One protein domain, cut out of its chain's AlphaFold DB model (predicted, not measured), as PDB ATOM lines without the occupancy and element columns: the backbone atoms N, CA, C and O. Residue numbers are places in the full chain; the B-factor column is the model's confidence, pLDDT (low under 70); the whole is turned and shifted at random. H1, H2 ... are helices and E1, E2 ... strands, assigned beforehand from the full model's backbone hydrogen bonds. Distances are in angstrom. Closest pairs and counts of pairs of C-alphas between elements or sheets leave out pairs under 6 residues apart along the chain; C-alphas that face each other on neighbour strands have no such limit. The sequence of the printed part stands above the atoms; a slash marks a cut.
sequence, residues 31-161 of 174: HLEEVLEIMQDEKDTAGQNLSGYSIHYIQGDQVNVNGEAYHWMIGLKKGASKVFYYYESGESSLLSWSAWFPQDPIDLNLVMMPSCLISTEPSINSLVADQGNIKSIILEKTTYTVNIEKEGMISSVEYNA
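AT A GLANCE: This is residues 31 to 161 of the 174 residues of an uncharacterized protein of Methanolinea sp (UniProt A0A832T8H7). A single long, twisted sheet of seven strands makes a wall, and three short helices cover one of its faces while the other face has no named helix. H1 is over E3 and E2 in one half of the sheet; H2 and H3, meeting at a corner, are over the other half, at E5 and E6. The 131 printed residues hold three named helices and seven named strands in the order H1 E1 E2 E3 E4 H2 H3 E5 E6 E7, of the mixed class. The sheet runs E4 E3 E2 E1 E5 E6 E7, antiparallel throughout, and is two meanders side by side, each strand the antiparallel neighbour of the one before: E1 to E4, and E5 to E7. The whole is compact, with a radius of gyration of the C-alphas of 15.0 A, yet elongated, spanning 47 by 28 by 26 A.

HOW THE PARTS SIT: Begin where the two meanders join: E1, residues 54 to 63, and E5, residues 133 to 140, are antiparallel neighbours at 175 degrees, with N 60 and O 137 2.9 A apart, within hydrogen-bond range. On the other side of E1 find E2, residues 71 to 78, with N 73 and O 59 at 2.8 A. Next come E3, residues 81 to 88, with N 74 and O 85 at 2.8 A, and the edge strand E4, residues 91 to 96, with N 93 and O 86 at 2.8 A. Beyond E5 find E6, residues 143 to 150, with N 145 and O 138 at 2.8 A, then the edge strand E7, residues 153 to 160, with N 146 and O 157 at 2.8 A. H1, residues 32 to 40, is on the sheet at a height of 9.4 A, slantwise to the strands; its closest C-alphas to E3 are Val 35 and Tyr 87, 7.1 A apart. On the same face, H2, residues 114 to 120, runs across the strands at 76 degrees to E6 on the local plane, and H3, residues 122 to 129, runs along them at 11 degrees. H2 and H3 only just touch, with 3 pairs of C-alphas within 8 A, and only at the corner; the closest are Ile 118 and Ile 124, 6.2 A. H1 and H3 are apart. Every O i to N i+4 pair is within hydrogen-bond range in H2 and H3, and 4 of 5 are in H1.

IN THESE COORDINATES: Find C-alpha 32 at (-38.800, -40.415, -11.323); from there H1 runs 12.6 A. E1 begins at C-alpha 54, (-53.875, -41.626, -7.266), and runs 23.5 A. E7 runs 23.4 A to C-alpha 160 at (-46.009, -50.422, -23.600).

THE WHOLE: The farthest C-alphas, Ala 46 and Asp 130, are 47.4 A apart. The printed part has no cut. Look for long links at residues 41 to 53 and 97 to 113. No printed residue is under 70 in pLDDT.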
ATOM      1  N   HIS A  31     -34.097 -39.043 -11.140       95.88
ATOM      2  CA  HIS A  31     -34.965 -40.184 -11.420       95.88
ATOM      3  C   HIS A  31     -36.410 -39.940 -10.959       95.88
ATOM      4  O   HIS A  31     -36.657 -39.282  -9.948       95.88
ATOM      5  N   LEU A  32     -37.381 -40.501 -11.689       96.50
ATOM      6  CA  LEU A  32     -38.800 -40.415 -11.323       96.50
ATOM      7  C   LEU A  32     -39.056 -41.043  -9.948       96.50
ATOM      8  O   LEU A  32     -39.857 -40.532  -9.176       96.50
ATOM      9  N   GLU A  33     -38.372 -42.143  -9.652       94.88
ATOM     10  CA  GLU A  33     -38.440 -42.880  -8.395       94.88
ATOM     11  C   GLU A  33     -38.158 -41.974  -7.190       94.88
ATOM     12  O   GLU A  33     -38.964 -41.909  -6.266       94.88
ATOM     13  N   GLU A  34     -37.079 -41.194  -7.251       94.81
ATOM     14  CA  GLU A  34     -36.709 -40.246  -6.196       94.81
ATOM     15  C   GLU A  34     -37.753 -39.128  -6.054       94.81
ATOM     16  O   GLU A  34     -38.128 -38.753  -4.945       94.81
ATOM     17  N   VAL A  35     -38.294 -38.627  -7.169       96.31
ATOM     18  CA  VAL A  35     -39.370 -37.622  -7.131       96.31
ATOM     19  C   VAL A  35     -40.645 -38.187  -6.510       96.31
ATOM     20  O   VAL A  35     -41.318 -37.493  -5.748       96.31
ATOM     21  N   LEU A  36     -40.985 -39.441  -6.808       95.81
ATOM     22  CA  LEU A  36     -42.133 -40.122  -6.216       95.81
ATOM     23  C   LEU A  36     -41.958 -40.332  -4.710       95.81
ATOM     24  O   LEU A  36     -42.949 -40.235  -3.990       95.81
ATOM     25  N   GLU A  37     -40.742 -40.602  -4.232       93.81
ATOM     26  CA  GLU A  37     -40.431 -40.660  -2.798       93.81
ATOM     27  C   GLU A  37     -40.612 -39.284  -2.142       93.81
ATOM     28  O   GLU A  37     -41.376 -39.163  -1.186       93.81
ATOM     29  N   ILE A  38     -40.011 -38.229  -2.705       94.69
ATOM     30  CA  ILE A  38     -40.127 -36.851  -2.190       94.69
ATOM     31  C   ILE A  38     -41.595 -36.401  -2.137       94.69
ATOM     32  O   ILE A  38     -42.050 -35.826  -1.148       94.69
ATOM     33  N   MET A  39     -42.368 -36.695  -3.185       95.75
ATOM     34  CA  MET A  39     -43.777 -36.317  -3.295       95.75
ATOM     35  C   MET A  39     -44.654 -36.916  -2.181       95.75
ATOM     36  O   MET A  39     -45.691 -36.340  -1.850       95.75
ATOM     37  N   GLN A  40     -44.292 -38.061  -1.587       91.19
ATOM     38  CA  GLN A  40     -45.134 -38.723  -0.577       91.19
ATOM     39  C   GLN A  40     -45.308 -37.907   0.709       91.19
ATOM     40  O   GLN A  40     -46.364 -38.009   1.351       91.19
ATOM     41  N   ASP A  41     -44.316 -37.080   1.040       91.88
ATOM     42  CA  ASP A  41     -44.293 -36.227   2.233       91.88
ATOM     43  C   ASP A  41     -44.919 -34.841   2.003       91.88
ATOM     44  O   ASP A  41     -45.159 -34.081   2.948       91.88
ATOM     45  N   GLU A  42     -45.239 -34.521   0.750       94.62
ATOM     46  CA  GLU A  42     -45.793 -33.234   0.347       94.62
ATOM     47  C   GLU A  42     -47.295 -33.129   0.631       94.62
ATOM     48  O   GLU A  42     -48.031 -34.121   0.746       94.62
ATOM     49  N   LYS A  43     -47.776 -31.886   0.731       94.19
ATOM     50  CA  LYS A  43     -49.181 -31.576   1.022       94.19
ATOM     51  C   LYS A  43     -49.799 -30.692  -0.041       94.19
ATOM     52  O   LYS A  43     -49.177 -29.752  -0.520       94.19
ATOM     53  N   ASP A  44     -51.066 -30.951  -0.346       90.94
ATOM     54  CA  ASP A  44     -51.867 -30.066  -1.181       90.94
ATOM     55  C   ASP A  44     -52.169 -28.717  -0.498       90.94
ATOM     56  O   ASP A  44     -51.895 -28.493   0.684       90.94
ATOM     57  N   THR A  45     -52.795 -27.806  -1.246       85.69
ATOM     58  CA  THR A  45     -53.185 -26.471  -0.758       85.69
ATOM     59  C   THR A  45     -54.209 -26.505   0.383       85.69
ATOM     60  O   THR A  45     -54.376 -25.506   1.082       85.69
ATOM     61  N   ALA A  46     -54.883 -27.637   0.598       87.38
ATOM     62  CA  ALA A  46     -55.801 -27.879   1.706       87.38
ATOM     63  C   ALA A  46     -55.127 -28.605   2.892       87.38
ATOM     64  O   ALA A  46     -55.800 -28.928   3.872       87.38
ATOM     65  N   GLY A  47     -53.815 -28.859   2.827       89.88
ATOM     66  CA  GLY A  47     -53.031 -29.521   3.866       89.88
ATOM     67  C   GLY A  47     -53.151 -31.049   3.890       89.88
ATOM     68  O   GLY A  47     -52.754 -31.660   4.883       89.88
ATOM     69  N   GLN A  48     -53.699 -31.678   2.847       89.50
ATOM     70  CA  GLN A  48     -53.782 -33.138   2.740       89.50
ATOM     71  C   GLN A  48     -52.520 -33.711   2.098       89.50
ATOM     72  O   GLN A  48     -52.045 -33.182   1.099       89.50
ATOM     73  N   ASN A  49     -52.031 -34.839   2.614       93.94
ATOM     74  CA  ASN A  49     -50.863 -35.514   2.046       93.94
ATOM     75  C   ASN A  49     -51.136 -36.006   0.617       93.94
ATOM     76  O   ASN A  49     -52.186 -36.611   0.348       93.94
ATOM     77  N   LEU A  50     -50.161 -35.806  -0.271       95.56
ATOM     78  CA  LEU A  50     -50.228 -36.262  -1.660       95.56
ATOM     79  C   LEU A  50     -50.182 -37.789  -1.782       95.56
ATOM     80  O   LEU A  50     -50.767 -38.330  -2.714       95.56
ATOM     81  N   SER A  51     -49.625 -38.506  -0.801       93.88
ATOM     82  CA  SER A  51     -49.666 -39.979  -0.731       93.88
ATOM     83  C   SER A  51     -51.083 -40.578  -0.735       93.88
ATOM     84  O   SER A  51     -51.266 -41.749  -1.056       93.88
ATOM     85  N   GLY A  52     -52.116 -39.788  -0.417       94.00
ATOM     86  CA  GLY A  52     -53.519 -40.197  -0.534       94.00
ATOM     87  C   GLY A  52     -54.147 -39.977  -1.918       94.00
ATOM     88  O   GLY A  52     -55.356 -40.176  -2.063       94.00
ATOM     89  N   TYR A  53     -53.381 -39.494  -2.897       97.00
ATOM     90  CA  TYR A  53     -53.818 -39.273  -4.270       97.00
ATOM     91  C   TYR A  53     -53.411 -40.449  -5.163       97.00
ATOM     92  O   TYR A  53     -52.374 -41.074  -4.984       97.00
ATOM     93  N   SER A  54     -54.237 -40.723  -6.168       97.00
ATOM     94  CA  SER A  54     -53.875 -41.626  -7.266       97.00
ATOM     95  C   SER A  54     -53.127 -40.856  -8.354       97.00
ATOM     96  O   SER A  54     -53.470 -39.701  -8.615       97.00
ATOM     97  N   ILE A  55     -52.139 -41.483  -8.994       97.88
ATOM     98  CA  ILE A  55     -51.380 -40.914 -10.119       97.88
ATOM     99  C   ILE A  55     -52.091 -41.277 -11.425       97.88
ATOM    100  O   ILE A  55     -52.521 -42.412 -11.588       97.88
ATOM    101  N   HIS A  56     -52.241 -40.327 -12.347       97.69
ATOM    102  CA  HIS A  56     -52.947 -40.513 -13.633       97.69
ATOM    103  C   HIS A  56     -52.124 -40.072 -14.842       97.69
ATOM    104  O   HIS A  56     -52.468 -40.403 -15.973       97.69
ATOM    105  N   TYR A  57     -51.066 -39.302 -14.606       97.75
ATOM    106  CA  TYR A  57     -50.215 -38.730 -15.636       97.75
ATOM    107  C   TYR A  57     -48.811 -38.552 -15.074       97.75
ATOM    108  O   TYR A  57     -48.672 -38.107 -13.933       97.75
ATOM    109  N   ILE A  58     -47.788 -38.855 -15.864       98.38
ATOM    110  CA  ILE A  58     -46.400 -38.516 -15.541       98.38
ATOM    111  C   ILE A  58     -45.745 -37.978 -16.805       98.38
ATOM    112  O   ILE A  58     -45.891 -38.567 -17.870       98.38
ATOM    113  N   GLN A  59     -45.004 -36.885 -16.691       98.31
ATOM    114  CA  GLN A  59     -44.152 -36.373 -17.753       98.31
ATOM    115  C   GLN A  59     -42.781 -36.035 -17.192       98.31
ATOM    116  O   GLN A  59     -42.689 -35.340 -16.184       98.31
ATOM    117  N   GLY A  60     -41.741 -36.514 -17.861       98.19
ATOM    118  CA  GLY A  60     -40.367 -36.070 -17.667       98.19
ATOM    119  C   GLY A  60     -39.928 -35.246 -18.869       98.19
ATOM    120  O   GLY A  60     -40.105 -35.699 -20.000       98.19
ATOM    121  N   ASP A  61     -39.355 -34.069 -18.640       97.06
ATOM    122  CA  ASP A  61     -38.805 -33.210 -19.693       97.06
ATOM    123  C   ASP A  61     -37.274 -33.202 -19.677       97.06
ATOM    124  O   ASP A  61     -36.638 -33.239 -18.622       97.06
ATOM    125  N   GLN A  62     -36.690 -33.125 -20.876       94.56
ATOM    126  CA  GLN A  62     -35.247 -33.215 -21.122       94.56
ATOM    127  C   GLN A  62     -34.648 -34.491 -20.517       94.56
ATOM    128  O   GLN A  62     -33.694 -34.456 -19.744       94.56
ATOM    129  N   VAL A  63     -35.254 -35.628 -20.853       95.88
ATOM    130  CA  VAL A  63     -34.860 -36.921 -20.298       95.88
ATOM    131  C   VAL A  63     -33.522 -37.354 -20.896       95.88
ATOM    132  O   VAL A  63     -33.299 -37.259 -22.101       95.88
ATOM    133  N   ASN A  64     -32.610 -37.838 -20.063       94.06
ATOM    134  CA  ASN A  64     -31.332 -38.366 -20.523       94.06
ATOM    135  C   ASN A  64     -31.390 -39.891 -20.743       94.06
ATOM    136  O   ASN A  64     -32.396 -40.552 -20.492       94.06
ATOM    137  N   VAL A  65     -30.285 -40.473 -21.211       91.62
ATOM    138  CA  VAL A  65     -30.190 -41.918 -21.499       91.62
ATOM    139  C   VAL A  65     -30.276 -42.817 -20.258       91.62
ATOM    140  O   VAL A  65     -30.476 -44.020 -20.401       91.62
ATOM    141  N   ASN A  66     -30.159 -42.255 -19.053       92.69
ATOM    142  CA  ASN A  66     -30.350 -42.983 -17.799       92.69
ATOM    143  C   ASN A  66     -31.820 -42.973 -17.343       92.69
ATOM    144  O   ASN A  66     -32.163 -43.640 -16.369       92.69
ATOM    145  N   GLY A  67     -32.699 -42.229 -18.025       94.12
ATOM    146  CA  GLY A  67     -34.089 -42.032 -17.611       94.12
ATOM    147  C   GLY A  67     -34.272 -41.001 -16.506       94.12
ATOM    148  O   GLY A  67     -35.318 -40.990 -15.860       94.12
ATOM    149  N   GLU A  68     -33.280 -40.143 -16.293       96.38
ATOM    150  CA  GLU A  68     -33.381 -38.983 -15.411       96.38
ATOM    151  C   GLU A  68     -33.923 -37.795 -16.216       96.38
ATOM    152  O   GLU A  68     -33.565 -37.625 -17.383       96.38
ATOM    153  N   ALA A  69     -34.767 -36.962 -15.608       97.06
ATOM    154  CA  ALA A  69     -35.332 -35.769 -16.240       97.06
ATOM    155  C   ALA A  69     -34.980 -34.515 -15.438       97.06
ATOM    156  O   ALA A  69     -34.868 -34.576 -14.214       97.06
ATOM    157  N   TYR A  70     -34.842 -33.375 -16.116       95.81
ATOM    158  CA  TYR A  70     -34.638 -32.083 -15.447       95.81
ATOM    159  C   TYR A  70     -35.900 -31.595 -14.734       95.81
ATOM    160  O   TYR A  70     -35.820 -30.925 -13.705       95.81
ATOM    161  N   HIS A  71     -37.064 -31.971 -15.269       95.75
ATOM    162  CA  HIS A  71     -38.360 -31.625 -14.709       95.75
ATOM    163  C   HIS A  71     -39.264 -32.848 -14.721       95.75
ATOM    164  O   HIS A  71     -39.353 -33.543 -15.738       95.75
ATOM    165  N   TRP A  72     -39.970 -33.065 -13.616       98.06
ATOM    166  CA  TRP A  72     -41.040 -34.051 -13.528       98.06
ATOM    167  C   TRP A  72     -42.361 -33.363 -13.226       98.06
ATOM    168  O   TRP A  72     -42.472 -32.590 -12.278       98.06
ATOM    169  N   MET A  73     -43.382 -33.684 -14.012       98.00
ATOM    170  CA  MET A  73     -44.757 -33.268 -13.786       98.00
ATOM    171  C   MET A  73     -45.628 -34.502 -13.566       98.00
ATOM    172  O   MET A  73     -45.755 -35.355 -14.443       98.00
ATOM    173  N   ILE A  74     -46.261 -34.586 -12.399       98.25
ATOM    174  CA  ILE A  74     -47.073 -35.725 -11.973       98.25
ATOM    175  C   ILE A  74     -48.507 -35.254 -11.757       98.25
ATOM    176  O   ILE A  74     -48.792 -34.400 -10.917       98.25
ATOM    177  N   GLY A  75     -49.432 -35.816 -12.528       97.75
ATOM    178  CA  GLY A  75     -50.858 -35.579 -12.375       97.75
ATOM    179  C   GLY A  75     -51.449 -36.480 -11.296       97.75
ATOM    180  O   GLY A  75     -51.533 -37.697 -11.465       97.75
ATOM    181  N   LEU A  76     -51.963 -35.858 -10.238       97.44
ATOM    182  CA  LEU A  76     -52.581 -36.499  -9.085       97.44
ATOM    183  C   LEU A  76     -54.091 -36.229  -9.010       97.44
ATOM    184  O   LEU A  76     -54.557 -35.118  -9.272       97.44
ATOM    185  N   LYS A  77     -54.868 -37.227  -8.571       95.75
ATOM    186  CA  LYS A  77     -56.319 -37.102  -8.344       95.75
ATOM    187  C   LYS A  77     -56.787 -37.786  -7.059       95.75
ATOM    188  O   LYS A  77     -56.435 -38.937  -6.792       95.75
ATOM    189  N   LYS A  78     -57.665 -37.103  -6.317       94.19
ATOM    190  CA  LYS A  78     -58.376 -37.621  -5.136       94.19
ATOM    191  C   LYS A  78     -59.815 -37.104  -5.117       94.19
ATOM    192  O   LYS A  78     -60.076 -35.929  -4.861       94.19
ATOM    193  N   GLY A  79     -60.773 -37.984  -5.412       91.19
ATOM    194  CA  GLY A  79     -62.170 -37.584  -5.602       91.19
ATOM    195  C   GLY A  79     -62.305 -36.560  -6.736       91.19
ATOM    196  O   GLY A  79     -61.966 -36.857  -7.882       91.19
ATOM    197  N   ALA A  80     -62.793 -35.359  -6.411       90.25
ATOM    198  CA  ALA A  80     -62.895 -34.238  -7.350       90.25
ATOM    199  C   ALA A  80     -61.624 -33.366  -7.420       90.25
ATOM    200  O   ALA A  80     -61.490 -32.585  -8.361       90.25
ATOM    201  N   SER A  81     -60.707 -33.499  -6.454       92.12
ATOM    202  CA  SER A  81     -59.444 -32.756  -6.434       92.12
ATOM    203  C   SER A  81     -58.493 -33.312  -7.490       92.12
ATOM    204  O   SER A  81     -58.294 -34.530  -7.562       92.12
ATOM    205  N   LYS A  82     -57.916 -32.424  -8.298       95.19
ATOM    206  CA  LYS A  82     -56.879 -32.729  -9.285       95.19
ATOM    207  C   LYS A  82     -55.770 -31.704  -9.123       95.19
ATOM    208  O   LYS A  82     -56.048 -30.502  -9.095       95.19
ATOM    209  N   VAL A  83     -54.537 -32.169  -9.039       96.00
ATOM    210  CA  VAL A  83     -53.366 -31.303  -8.923       96.00
ATOM    211  C   VAL A  83     -52.249 -31.835  -9.810       96.00
ATOM    212  O   VAL A  83     -52.145 -33.042 -10.021       96.00
ATOM    213  N   PHE A  84     -51.423 -30.935 -10.326       96.75
ATOM    214  CA  PHE A  84     -50.120 -31.277 -10.873       96.75
ATOM    215  C   PHE A  84     -49.063 -30.963  -9.830       96.75
ATOM    216  O   PHE A  84     -48.982 -29.830  -9.354       96.75
ATOM    217  N   TYR A  85     -48.287 -31.976  -9.475       97.50
ATOM    218  CA  TYR A  85     -47.047 -31.825  -8.738       97.50
ATOM    219  C   TYR A  85     -45.922 -31.639  -9.750       97.50
ATOM    220  O   TYR A  85     -45.769 -32.462 -10.651       97.50
ATOM    221  N   TYR A  86     -45.184 -30.543  -9.637       97.25
ATOM    222  CA  TYR A  86     -44.041 -30.236 -10.485       97.25
ATOM    223  C   TYR A  86     -42.785 -30.213  -9.627       97.25
ATOM    224  O   TYR A  86     -42.769 -29.533  -8.600       97.25
ATOM    225  N   TYR A  87     -41.756 -30.936 -10.050       96.44
ATOM    226  CA  TYR A  87     -40.473 -31.013  -9.368       96.44
ATOM    227  C   TYR A  87     -39.340 -30.615 -10.306       96.44
ATOM    228  O   TYR A  87     -39.240 -31.131 -11.423       96.44
ATOM    229  N   GLU A  88     -38.467 -29.739  -9.820       94.06
ATOM    230  CA  GLU A  88     -37.270 -29.283 -10.512       94.06
ATOM    231  C   GLU A  88     -36.157 -29.031  -9.489       94.06
ATOM    232  O   GLU A  88     -36.218 -28.097  -8.694       94.06
ATOM    233  N   SER A  89     -35.105 -29.854  -9.527       82.94
ATOM    234  CA  SER A  89     -33.811 -29.560  -8.877       82.94
ATOM    235  C   SER A  89     -33.875 -29.205  -7.382       82.94
ATOM    236  O   SER A  89     -33.165 -28.316  -6.915       82.94
ATOM    237  N   GLY A  90     -34.695 -29.925  -6.612       85.50
ATOM    238  CA  GLY A  90     -34.858 -29.708  -5.170       85.50
ATOM    239  C   GLY A  90     -36.028 -28.803  -4.792       85.50
ATOM    240  O   GLY A  90     -36.367 -28.727  -3.612       85.50
ATOM    241  N   GLU A  91     -36.669 -28.160  -5.765       91.19
ATOM    242  CA  GLU A  91     -37.879 -27.378  -5.553       91.19
ATOM    243  C   GLU A  91     -39.104 -28.120  -6.081       91.19
ATOM    244  O   GLU A  91     -39.076 -28.771  -7.130       91.19
ATOM    245  N   SER A  92     -40.201 -28.007  -5.338       93.94
ATOM    246  CA  SER A  92     -41.494 -28.557  -5.709       93.94
ATOM    247  C   SER A  92     -42.545 -27.451  -5.763       93.94
ATOM    248  O   SER A  92     -42.504 -26.461  -5.030       93.94
ATOM    249  N   SER A  93     -43.515 -27.605  -6.659       94.75
ATOM    250  CA  SER A  93     -44.689 -26.743  -6.706       94.75
ATOM    251  C   SER A  93     -45.939 -27.546  -7.036       94.75
ATOM    252  O   SER A  93     -45.890 -28.629  -7.619       94.75
ATOM    253  N   LEU A  94     -47.086 -27.007  -6.630       95.75
ATOM    254  CA  LEU A  94     -48.384 -27.634  -6.824       95.75
ATOM    255  C   LEU A  94     -49.324 -26.695  -7.561       95.75
ATOM    256  O   LEU A  94     -49.583 -25.572  -7.127       95.75
ATOM    257  N   LEU A  95     -49.903 -27.199  -8.644       93.88
ATOM    258  CA  LEU A  95     -50.887 -26.490  -9.445       93.88
ATOM    259  C   LEU A  95     -52.233 -27.203  -9.357       93.88
ATOM    260  O   LEU A  95     -52.386 -28.335  -9.812       93.88
ATOM    261  N   SER A  96     -53.244 -26.533  -8.803       93.50
ATOM    262  CA  SER A  96     -54.623 -27.035  -8.866       93.50
ATOM    263  C   SER A  96     -55.124 -27.048 -10.308       93.50
ATOM    264  O   SER A  96     -54.972 -26.063 -11.029       93.50
ATOM    265  N   TRP A  97     -55.761 -28.145 -10.723       92.94
ATOM    266  CA  TRP A  97     -56.193 -28.344 -12.104       92.94
ATOM    267  C   TRP A  97     -57.708 -28.521 -12.213       92.94
ATOM    268  O   TRP A  97     -58.301 -29.414 -11.612       92.94
ATOM    269  N   SER A  98     -58.363 -27.680 -13.011       89.81
ATOM    270  CA  SER A  98     -59.825 -27.706 -13.175       89.81
ATOM    271  C   SER A  98     -60.287 -28.362 -14.476       89.81
ATOM    272  O   SER A  98     -61.454 -28.744 -14.589       89.81
ATOM    273  N   ALA A  99     -59.393 -28.524 -15.453       89.56
ATOM    274  CA  ALA A  99     -59.744 -29.008 -16.780       89.56
ATOM    275  C   ALA A  99     -59.890 -30.543 -16.839       89.56
ATOM    276  O   ALA A  99     -59.951 -31.253 -15.819       89.56
ATOM    277  N   TRP A 100     -60.003 -31.061 -18.066       88.88
ATOM    278  CA  TRP A 100     -59.966 -32.496 -18.318       88.88
ATOM    279  C   TRP A 100     -58.688 -33.114 -17.732       88.88
ATOM    280  O   TRP A 100     -57.651 -32.458 -17.615       88.88
ATOM    281  N   PHE A 101     -58.813 -34.365 -17.307       87.75
ATOM    282  CA  PHE A 101     -57.763 -35.129 -16.654       87.75
ATOM    283  C   PHE A 101     -57.918 -36.594 -17.063       87.75
ATOM    284  O   PHE A 101     -59.076 -37.040 -17.160       87.75
ATOM    285  N   PRO A 102     -56.830 -37.350 -17.264       91.38
ATOM    286  CA  PRO A 102     -56.934 -38.788 -17.468       91.38
ATOM    287  C   PRO A 102     -57.707 -39.433 -16.305       91.38
ATOM    288  O   PRO A 102     -57.657 -38.963 -15.168       91.38
ATOM    289  N   GLN A 103     -58.555 -40.418 -16.612       90.69
ATOM    290  CA  GLN A 103     -59.446 -41.022 -15.608       90.69
ATOM    291  C   GLN A 103     -58.877 -42.295 -14.992       90.69
ATOM    292  O   GLN A 103     -59.229 -42.616 -13.857       90.69
ATOM    293  N   ASP A 104     -58.056 -43.009 -15.757       94.69
ATOM    294  CA  ASP A 104     -57.507 -44.291 -15.357       94.69
ATOM    295  C   ASP A 104     -56.193 -44.054 -14.606       94.69
ATOM    296  O   ASP A 104     -55.294 -43.413 -15.161       94.69
ATOM    297  N   PRO A 105     -56.070 -44.551 -13.366       96.25
ATOM    298  CA  PRO A 105     -54.841 -44.405 -12.613       96.25
ATOM    299  C   PRO A 105     -53.721 -45.252 -13.226       96.25
ATOM    300  O   PRO A 105     -53.956 -46.318 -13.797       96.25
ATOM    301  N   ILE A 106     -52.491 -44.783 -13.049       95.88
ATOM    302  CA  ILE A 106     -51.268 -45.524 -13.333       95.88
ATOM    303  C   ILE A 106     -50.957 -46.378 -12.101       95.88
ATOM    304  O   ILE A 106     -50.765 -45.849 -11.005       95.88
ATOM    305  N   ASP A 107     -50.904 -47.697 -12.277       93.44
ATOM    306  CA  ASP A 107     -50.423 -48.609 -11.238       93.44
ATOM    307  C   ASP A 107     -48.902 -48.745 -11.347       93.44
ATOM    308  O   ASP A 107     -48.392 -49.484 -12.193       93.44
ATOM    309  N   LEU A 108     -48.186 -48.027 -10.479       91.38
ATOM    310  CA  LEU A 108     -46.722 -48.023 -10.423       91.38
ATOM    311  C   LEU A 108     -46.109 -49.412 -10.190       91.38
ATOM    312  O   LEU A 108     -44.955 -49.621 -10.545       91.38
ATOM    313  N   ASN A 109     -46.868 -50.379  -9.659       89.81
ATOM    314  CA  ASN A 109     -46.385 -51.752  -9.472       89.81
ATOM    315  C   ASN A 109     -46.417 -52.582 -10.758       89.81
ATOM    316  O   ASN A 109     -45.834 -53.664 -10.812       89.81
ATOM    317  N   LEU A 110     -47.154 -52.120 -11.768       90.62
ATOM    318  CA  LEU A 110     -47.314 -52.808 -13.045       90.62
ATOM    319  C   LEU A 110     -46.537 -52.131 -14.165       90.62
ATOM    320  O   LEU A 110     -46.317 -52.770 -15.196       90.62
ATOM    321  N   VAL A 111     -46.136 -50.871 -13.981       92.38
ATOM    322  CA  VAL A 111     -45.387 -50.113 -14.979       92.38
ATOM    323  C   VAL A 111     -43.886 -50.113 -14.705       92.38
ATOM    324  O   VAL A 111     -43.409 -50.066 -13.577       92.38
ATOM    325  N   MET A 112     -43.137 -50.170 -15.790       92.69
ATOM    326  CA  MET A 112     -41.700 -50.043 -15.862       92.69
ATOM    327  C   MET A 112     -41.308 -48.582 -15.646       92.69
ATOM    328  O   MET A 112     -41.920 -47.689 -16.230       92.69
ATOM    329  N   MET A 113     -40.277 -48.327 -14.843       93.50
ATOM    330  CA  MET A 113     -39.751 -46.972 -14.670       93.50
ATOM    331  C   MET A 113     -38.998 -46.491 -15.923       93.50
ATOM    332  O   MET A 113     -38.497 -47.328 -16.682       93.50
ATOM    333  N   PRO A 114     -38.883 -45.168 -16.157       94.50
ATOM    334  CA  PRO A 114     -38.244 -44.614 -17.354       94.50
ATOM    335  C   PRO A 114     -36.819 -45.131 -17.599       94.50
ATOM    336  O   PRO A 114     -36.467 -45.471 -18.728       94.50
ATOM    337  N   SER A 115     -36.026 -45.269 -16.534       92.38
ATOM    338  CA  SER A 115     -34.670 -45.838 -16.557       92.38
ATOM    339  C   SER A 115     -34.645 -47.262 -17.136       92.38
ATOM    340  O   SER A 115     -33.828 -47.615 -17.996       92.38
ATOM    341  N   CYS A 116     -35.596 -48.090 -16.715       91.50
ATOM    342  CA  CYS A 116     -35.745 -49.455 -17.191       91.50
ATOM    343  C   CYS A 116     -36.282 -49.506 -18.630       91.50
ATOM    344  O   CYS A 116     -35.780 -50.288 -19.435       91.50
ATOM    345  N   LEU A 117     -37.224 -48.632 -18.998       92.25
ATOM    346  CA  LEU A 117     -37.729 -48.543 -20.373       92.25
ATOM    347  C   LEU A 117     -36.592 -48.249 -21.358       92.25
ATOM    348  O   LEU A 117     -36.400 -48.979 -22.327       92.25
ATOM    349  N   ILE A 118     -35.805 -47.205 -21.094       91.62
ATOM    350  CA  ILE A 118     -34.736 -46.766 -22.002       91.62
ATOM    351  C   ILE A 118     -33.641 -47.833 -22.130       91.62
ATOM    352  O   ILE A 118     -33.149 -48.099 -23.228       91.62
ATOM    353  N   SER A 119     -33.278 -48.488 -21.025       88.31
ATOM    354  CA  SER A 119     -32.244 -49.530 -21.041       88.31
ATOM    355  C   SER A 119     -32.690 -50.833 -21.714       88.31
ATOM    356  O   SER A 119     -31.846 -51.556 -22.246       88.31
ATOM    357  N   THR A 120     -33.992 -51.138 -21.727       87.69
ATOM    358  CA  THR A 120     -34.523 -52.397 -22.279       87.69
ATOM    359  C   THR A 120     -35.054 -52.287 -23.704       87.69
ATOM    360  O   THR A 120     -35.149 -53.317 -24.366       87.69
ATOM    361  N   GLU A 121     -35.343 -51.080 -24.203       89.75
ATOM    362  CA  GLU A 121     -35.896 -50.849 -25.543       89.75
ATOM    363  C   GLU A 121     -34.802 -50.410 -26.543       89.75
ATOM    364  O   GLU A 121     -34.415 -49.236 -26.592       89.75
ATOM    365  N   PRO A 122     -34.287 -51.313 -27.407       84.69
ATOM    366  CA  PRO A 122     -33.147 -51.005 -28.277       84.69
ATOM    367  C   PRO A 122     -33.448 -49.934 -29.329       84.69
ATOM    368  O   PRO A 122     -32.533 -49.273 -29.827       84.69
ATOM    369  N   SER A 123     -34.723 -49.752 -29.683       87.00
ATOM    370  CA  SER A 123     -35.162 -48.714 -30.614       87.00
ATOM    371  C   SER A 123     -34.958 -47.311 -30.052       87.00
ATOM    372  O   SER A 123     -34.545 -46.439 -30.810       87.00
ATOM    373  N   ILE A 124     -35.166 -47.088 -28.747       88.19
ATOM    374  CA  ILE A 124     -34.883 -45.790 -28.111       88.19
ATOM    375  C   ILE A 124     -33.393 -45.478 -28.253       88.19
ATOM    376  O   ILE A 124     -33.027 -44.436 -28.791       88.19
ATOM    377  N   ASN A 125     -32.533 -46.426 -27.874       83.69
ATOM    378  CA  ASN A 125     -31.082 -46.262 -27.976       83.69
ATOM    379  C   ASN A 125     -30.620 -46.001 -29.415       83.69
ATOM    380  O   ASN A 125     -29.770 -45.145 -29.643       83.69
ATOM    381  N   SER A 126     -31.217 -46.686 -30.393       85.88
ATOM    382  CA  SER A 126     -30.909 -46.473 -31.813       85.88
ATOM    383  C   SER A 126     -31.301 -45.066 -32.284       85.88
ATOM    384  O   SER A 126     -30.558 -44.439 -33.032       85.88
ATOM    385  N   LEU A 127     -32.446 -44.547 -31.829       85.25
ATOM    386  CA  LEU A 127     -32.935 -43.215 -32.202       85.25
ATOM    387  C   LEU A 127     -32.114 -42.084 -31.559       85.25
ATOM    388  O   LEU A 127     -31.978 -41.016 -32.155       85.25
ATOM    389  N   VAL A 128     -31.547 -42.319 -30.373       86.00
ATOM    390  CA  VAL A 128     -30.696 -41.355 -29.653       86.00
ATOM    391  C   VAL A 128     -29.238 -41.402 -30.142       86.00
ATOM    392  O   VAL A 128     -28.588 -40.363 -30.224       86.00
ATOM    393  N   ALA A 129     -28.726 -42.572 -30.544       81.56
ATOM    394  CA  ALA A 129     -27.344 -42.735 -31.020       81.56
ATOM    395  C   ALA A 129     -26.996 -41.840 -32.228       81.56
ATOM    396  O   ALA A 129     -25.867 -41.359 -32.337       81.56
ATOM    397  N   ASP A 130     -27.969 -41.550 -33.094       76.69
ATOM    398  CA  ASP A 130     -27.792 -40.696 -34.272       76.69
ATOM    399  C   ASP A 130     -28.032 -39.199 -33.971       76.69
ATOM    400  O   ASP A 130     -28.782 -38.534 -34.693       76.69
ATOM    401  N   GLN A 131     -27.415 -38.667 -32.908       78.38
ATOM    402  CA  GLN A 131     -27.567 -37.271 -32.441       78.38
ATOM    403  C   GLN A 131     -29.001 -36.876 -32.032       78.38
ATOM    404  O   GLN A 131     -29.326 -35.689 -31.966       78.38
ATOM    405  N   GLY A 132     -29.867 -37.856 -31.773       82.94
ATOM    406  CA  GLY A 132     -31.182 -37.605 -31.194       82.94
ATOM    407  C   GLY A 132     -31.066 -37.329 -29.697       82.94
ATOM    408  O   GLY A 132     -30.158 -37.826 -29.043       82.94
ATOM    409  N   ASN A 133     -32.000 -36.567 -29.137       92.56
ATOM    410  CA  ASN A 133     -32.145 -36.409 -27.690       92.56
ATOM    411  C   ASN A 133     -33.578 -36.741 -27.285       92.56
ATOM    412  O   ASN A 133     -34.521 -36.412 -28.011       92.56
ATOM    413  N   ILE A 134     -33.762 -37.372 -26.125       96.00
ATOM    414  CA  ILE A 134     -35.104 -37.613 -25.596       96.00
ATOM    415  C   ILE A 134     -35.619 -36.284 -25.043       96.00
ATOM    416  O   ILE A 134     -35.178 -35.790 -24.009       96.00
ATOM    417  N   LYS A 135     -36.545 -35.660 -25.769       96.44
ATOM    418  CA  LYS A 135     -37.098 -34.362 -25.397       96.44
ATOM    419  C   LYS A 135     -38.016 -34.478 -24.196       96.44
ATOM    420  O   LYS A 135     -37.954 -33.639 -23.304       96.44
ATOM    421  N   SER A 136     -38.859 -35.502 -24.197       97.81
ATOM    422  CA  SER A 136     -39.735 -35.814 -23.080       97.81
ATOM    423  C   SER A 136     -40.217 -37.256 -23.136       97.81
ATOM    424  O   SER A 136     -40.228 -37.892 -24.195       97.81
ATOM    425  N   ILE A 137     -40.633 -37.760 -21.983       98.12
ATOM    426  CA  ILE A 137     -41.352 -39.020 -21.843       98.12
ATOM    427  C   ILE A 137     -42.662 -38.717 -21.135       98.12
ATOM    428  O   ILE A 137     -42.659 -38.054 -20.105       98.12
ATOM    429  N   ILE A 138     -43.770 -39.209 -21.681       98.19
ATOM    430  CA  ILE A 138     -45.107 -39.067 -21.105       98.19
ATOM    431  C   ILE A 138     -45.649 -40.461 -20.822       98.19
ATOM    432  O   ILE A 138     -45.654 -41.303 -21.714       98.19
ATOM    433  N   LEU A 139     -46.116 -40.708 -19.604       97.94
ATOM    434  CA  LEU A 139     -46.822 -41.921 -19.215       97.94
ATOM    435  C   LEU A 139     -48.289 -41.600 -18.961       97.94
ATOM    436  O   LEU A 139     -48.629 -40.847 -18.047       97.94
ATOM    437  N   GLU A 140     -49.151 -42.256 -19.728       95.94
ATOM    438  CA  GLU A 140     -50.589 -42.279 -19.501       95.94
ATOM    439  C   GLU A 140     -51.067 -43.729 -19.504       95.94
ATOM    440  O   GLU A 140     -50.802 -44.497 -20.433       95.94
ATOM    441  N   LYS A 141     -51.794 -44.117 -18.451       92.94
ATOM    442  CA  LYS A 141     -52.256 -45.495 -18.226       92.94
ATOM    443  C   LYS A 141     -51.096 -46.504 -18.220       92.94
ATOM    444  O   LYS A 141     -50.428 -46.677 -17.210       92.94
ATOM    445  N   THR A 142     -50.872 -47.175 -19.347       94.31
ATOM    446  CA  THR A 142     -49.865 -48.222 -19.550       94.31
ATOM    447  C   THR A 142     -49.051 -47.974 -20.819       94.31
ATOM    448  O   THR A 142     -48.507 -48.921 -21.389       94.31
ATOM    449  N   THR A 143     -49.011 -46.734 -21.306       96.38
ATOM    450  CA  THR A 143     -48.308 -46.368 -22.537       96.38
ATOM    451  C   THR A 143     -47.358 -45.219 -22.262       96.38
ATOM    452  O   THR A 143     -47.773 -44.156 -21.801       96.38
ATOM    453  N   TYR A 144     -46.088 -45.436 -22.585       97.25
ATOM    454  CA  TYR A 144     -45.112 -44.369 -22.703       97.25
ATOM    455  C   TYR A 144     -45.160 -43.781 -24.106       97.25
ATOM    456  O   TYR A 144     -45.020 -44.513 -25.080       97.25
ATOM    457  N   THR A 145     -45.286 -42.466 -24.209       97.81
ATOM    458  CA  THR A 145     -44.954 -41.709 -25.417       97.81
ATOM    459  C   THR A 145     -43.580 -41.090 -25.217       97.81
ATOM    460  O   THR A 145     -43.397 -40.247 -24.340       97.81
ATOM    461  N   VAL A 146     -42.607 -41.513 -26.018       97.50
ATOM    462  CA  VAL A 146     -41.234 -41.001 -25.994       97.50
ATOM    463  C   VAL A 146     -41.070 -40.040 -27.163       97.50
ATOM    464  O   VAL A 146     -41.179 -40.440 -28.324       97.50
ATOM    465  N   ASN A 147     -40.818 -38.769 -26.859       97.38
ATOM    466  CA  ASN A 147     -40.590 -37.727 -27.850       97.38
ATOM    467  C   ASN A 147     -39.089 -37.546 -28.060       97.38
ATOM    468  O   ASN A 147     -38.358 -37.253 -27.118       97.38
ATOM    469  N   ILE A 148     -38.633 -37.698 -29.298       95.31
ATOM    470  CA  ILE A 148     -37.221 -37.639 -29.673       95.31
ATOM    471  C   ILE A 148     -37.018 -36.462 -30.612       95.31
ATOM    472  O   ILE A 148     -37.649 -36.382 -31.667       95.31
ATOM    473  N   GLU A 149     -36.129 -35.557 -30.218       94.94
ATOM    474  CA  GLU A 149     -35.717 -34.400 -31.003       94.94
ATOM    475  C   GLU A 149     -34.436 -34.727 -31.776       94.94
ATOM    476  O   GLU A 149     -33.418 -35.085 -31.184       94.94
ATOM    477  N   LYS A 150     -34.481 -34.580 -33.102       93.06
ATOM    478  CA  LYS A 150     -33.331 -34.726 -33.997       93.06
ATOM    479  C   LYS A 150     -33.387 -33.639 -35.062       93.06
ATOM    480  O   LYS A 150     -34.403 -33.485 -35.733       93.06
ATOM    481  N   GLU A 151     -32.310 -32.864 -35.190       91.50
ATOM    482  CA  GLU A 151     -32.206 -31.758 -36.163       91.50
ATOM    483  C   GLU A 151     -33.377 -30.750 -36.073       91.50
ATOM    484  O   GLU A 151     -33.830 -30.194 -37.072       91.50
ATOM    485  N   GLY A 152     -33.898 -30.523 -34.859       90.19
ATOM    486  CA  GLY A 152     -35.042 -29.639 -34.604       90.19
ATOM    487  C   GLY A 152     -36.412 -30.225 -34.971       90.19
ATOM    488  O   GLY A 152     -37.424 -29.545 -34.813       90.19
ATOM    489  N   MET A 153     -36.474 -31.474 -35.443       92.81
ATOM    490  CA  MET A 153     -37.722 -32.208 -35.643       92.81
ATOM    491  C   MET A 153     -38.004 -33.112 -34.446       92.81
ATOM    492  O   MET A 153     -37.115 -33.817 -33.973       92.81
ATOM    493  N   ILE A 154     -39.256 -33.123 -33.989       94.25
ATOM    494  CA  ILE A 154     -39.719 -34.021 -32.930       94.25
ATOM    495  C   ILE A 154     -40.475 -35.179 -33.576       94.25
ATOM    496  O   ILE A 154     -41.426 -34.967 -34.328       94.25
ATOM    497  N   SER A 155     -40.060 -36.402 -33.259       94.00
ATOM    498  CA  SER A 155     -40.825 -37.618 -33.538       94.00
ATOM    499  C   SER A 155     -41.300 -38.247 -32.233       94.00
ATOM    500  O   SER A 155     -40.624 -38.142 -31.212       94.00
ATOM    501  N   SER A 156     -42.465 -38.889 -32.262       96.06
ATOM    502  CA  SER A 156     -43.058 -39.551 -31.098       96.06
ATOM    503  C   SER A 156     -43.138 -41.047 -31.358       96.06
ATOM    504  O   SER A 156     -43.578 -41.469 -32.430       96.06
ATOM    505  N   VAL A 157     -42.717 -41.845 -30.382       95.00
ATOM    506  CA  VAL A 157     -42.788 -43.308 -30.440       95.00
ATOM    507  C   VAL A 157     -43.462 -43.821 -29.179       95.00
ATOM    508  O   VAL A 157     -43.133 -43.388 -28.075       95.00
ATOM    509  N   GLU A 158     -44.406 -44.741 -29.344       96.31
ATOM    510  CA  GLU A 158     -45.152 -45.324 -28.234       96.31
ATOM    511  C   GLU A 158     -44.573 -46.674 -27.811       96.31
ATOM    512  O   GLU A 158     -44.256 -47.528 -28.642       96.31
ATOM    513  N   TYR A 159     -44.501 -46.880 -26.500       95.00
ATOM    514  CA  TYR A 159     -44.050 -48.112 -25.871       95.00
ATOM    515  C   TYR A 159     -45.060 -48.562 -24.827       95.00
ATOM    516  O   TYR A 159     -45.682 -47.760 -24.133       95.00
ATOM    517  N   ASN A 160     -45.211 -49.874 -24.684       93.62
ATOM    518  CA  ASN A 160     -46.009 -50.422 -23.600       93.62
ATOM    519  C   ASN A 160     -45.214 -50.302 -22.295       93.62
ATOM    520  O   ASN A 160     -44.096 -50.800 -22.209       93.62
ATOM    521  N   ALA A 161     -45.806 -49.662 -21.295       92.44
ATOM    522  CA  ALA A 161     -45.169 -49.421 -20.013       92.44
ATOM    523  C   ALA A 161     -45.209 -50.635 -19.080       92.44
ATOM    524  O   ALA A 161     -44.577 -50.583 -18.041       92.44
TER     525      ALA A 161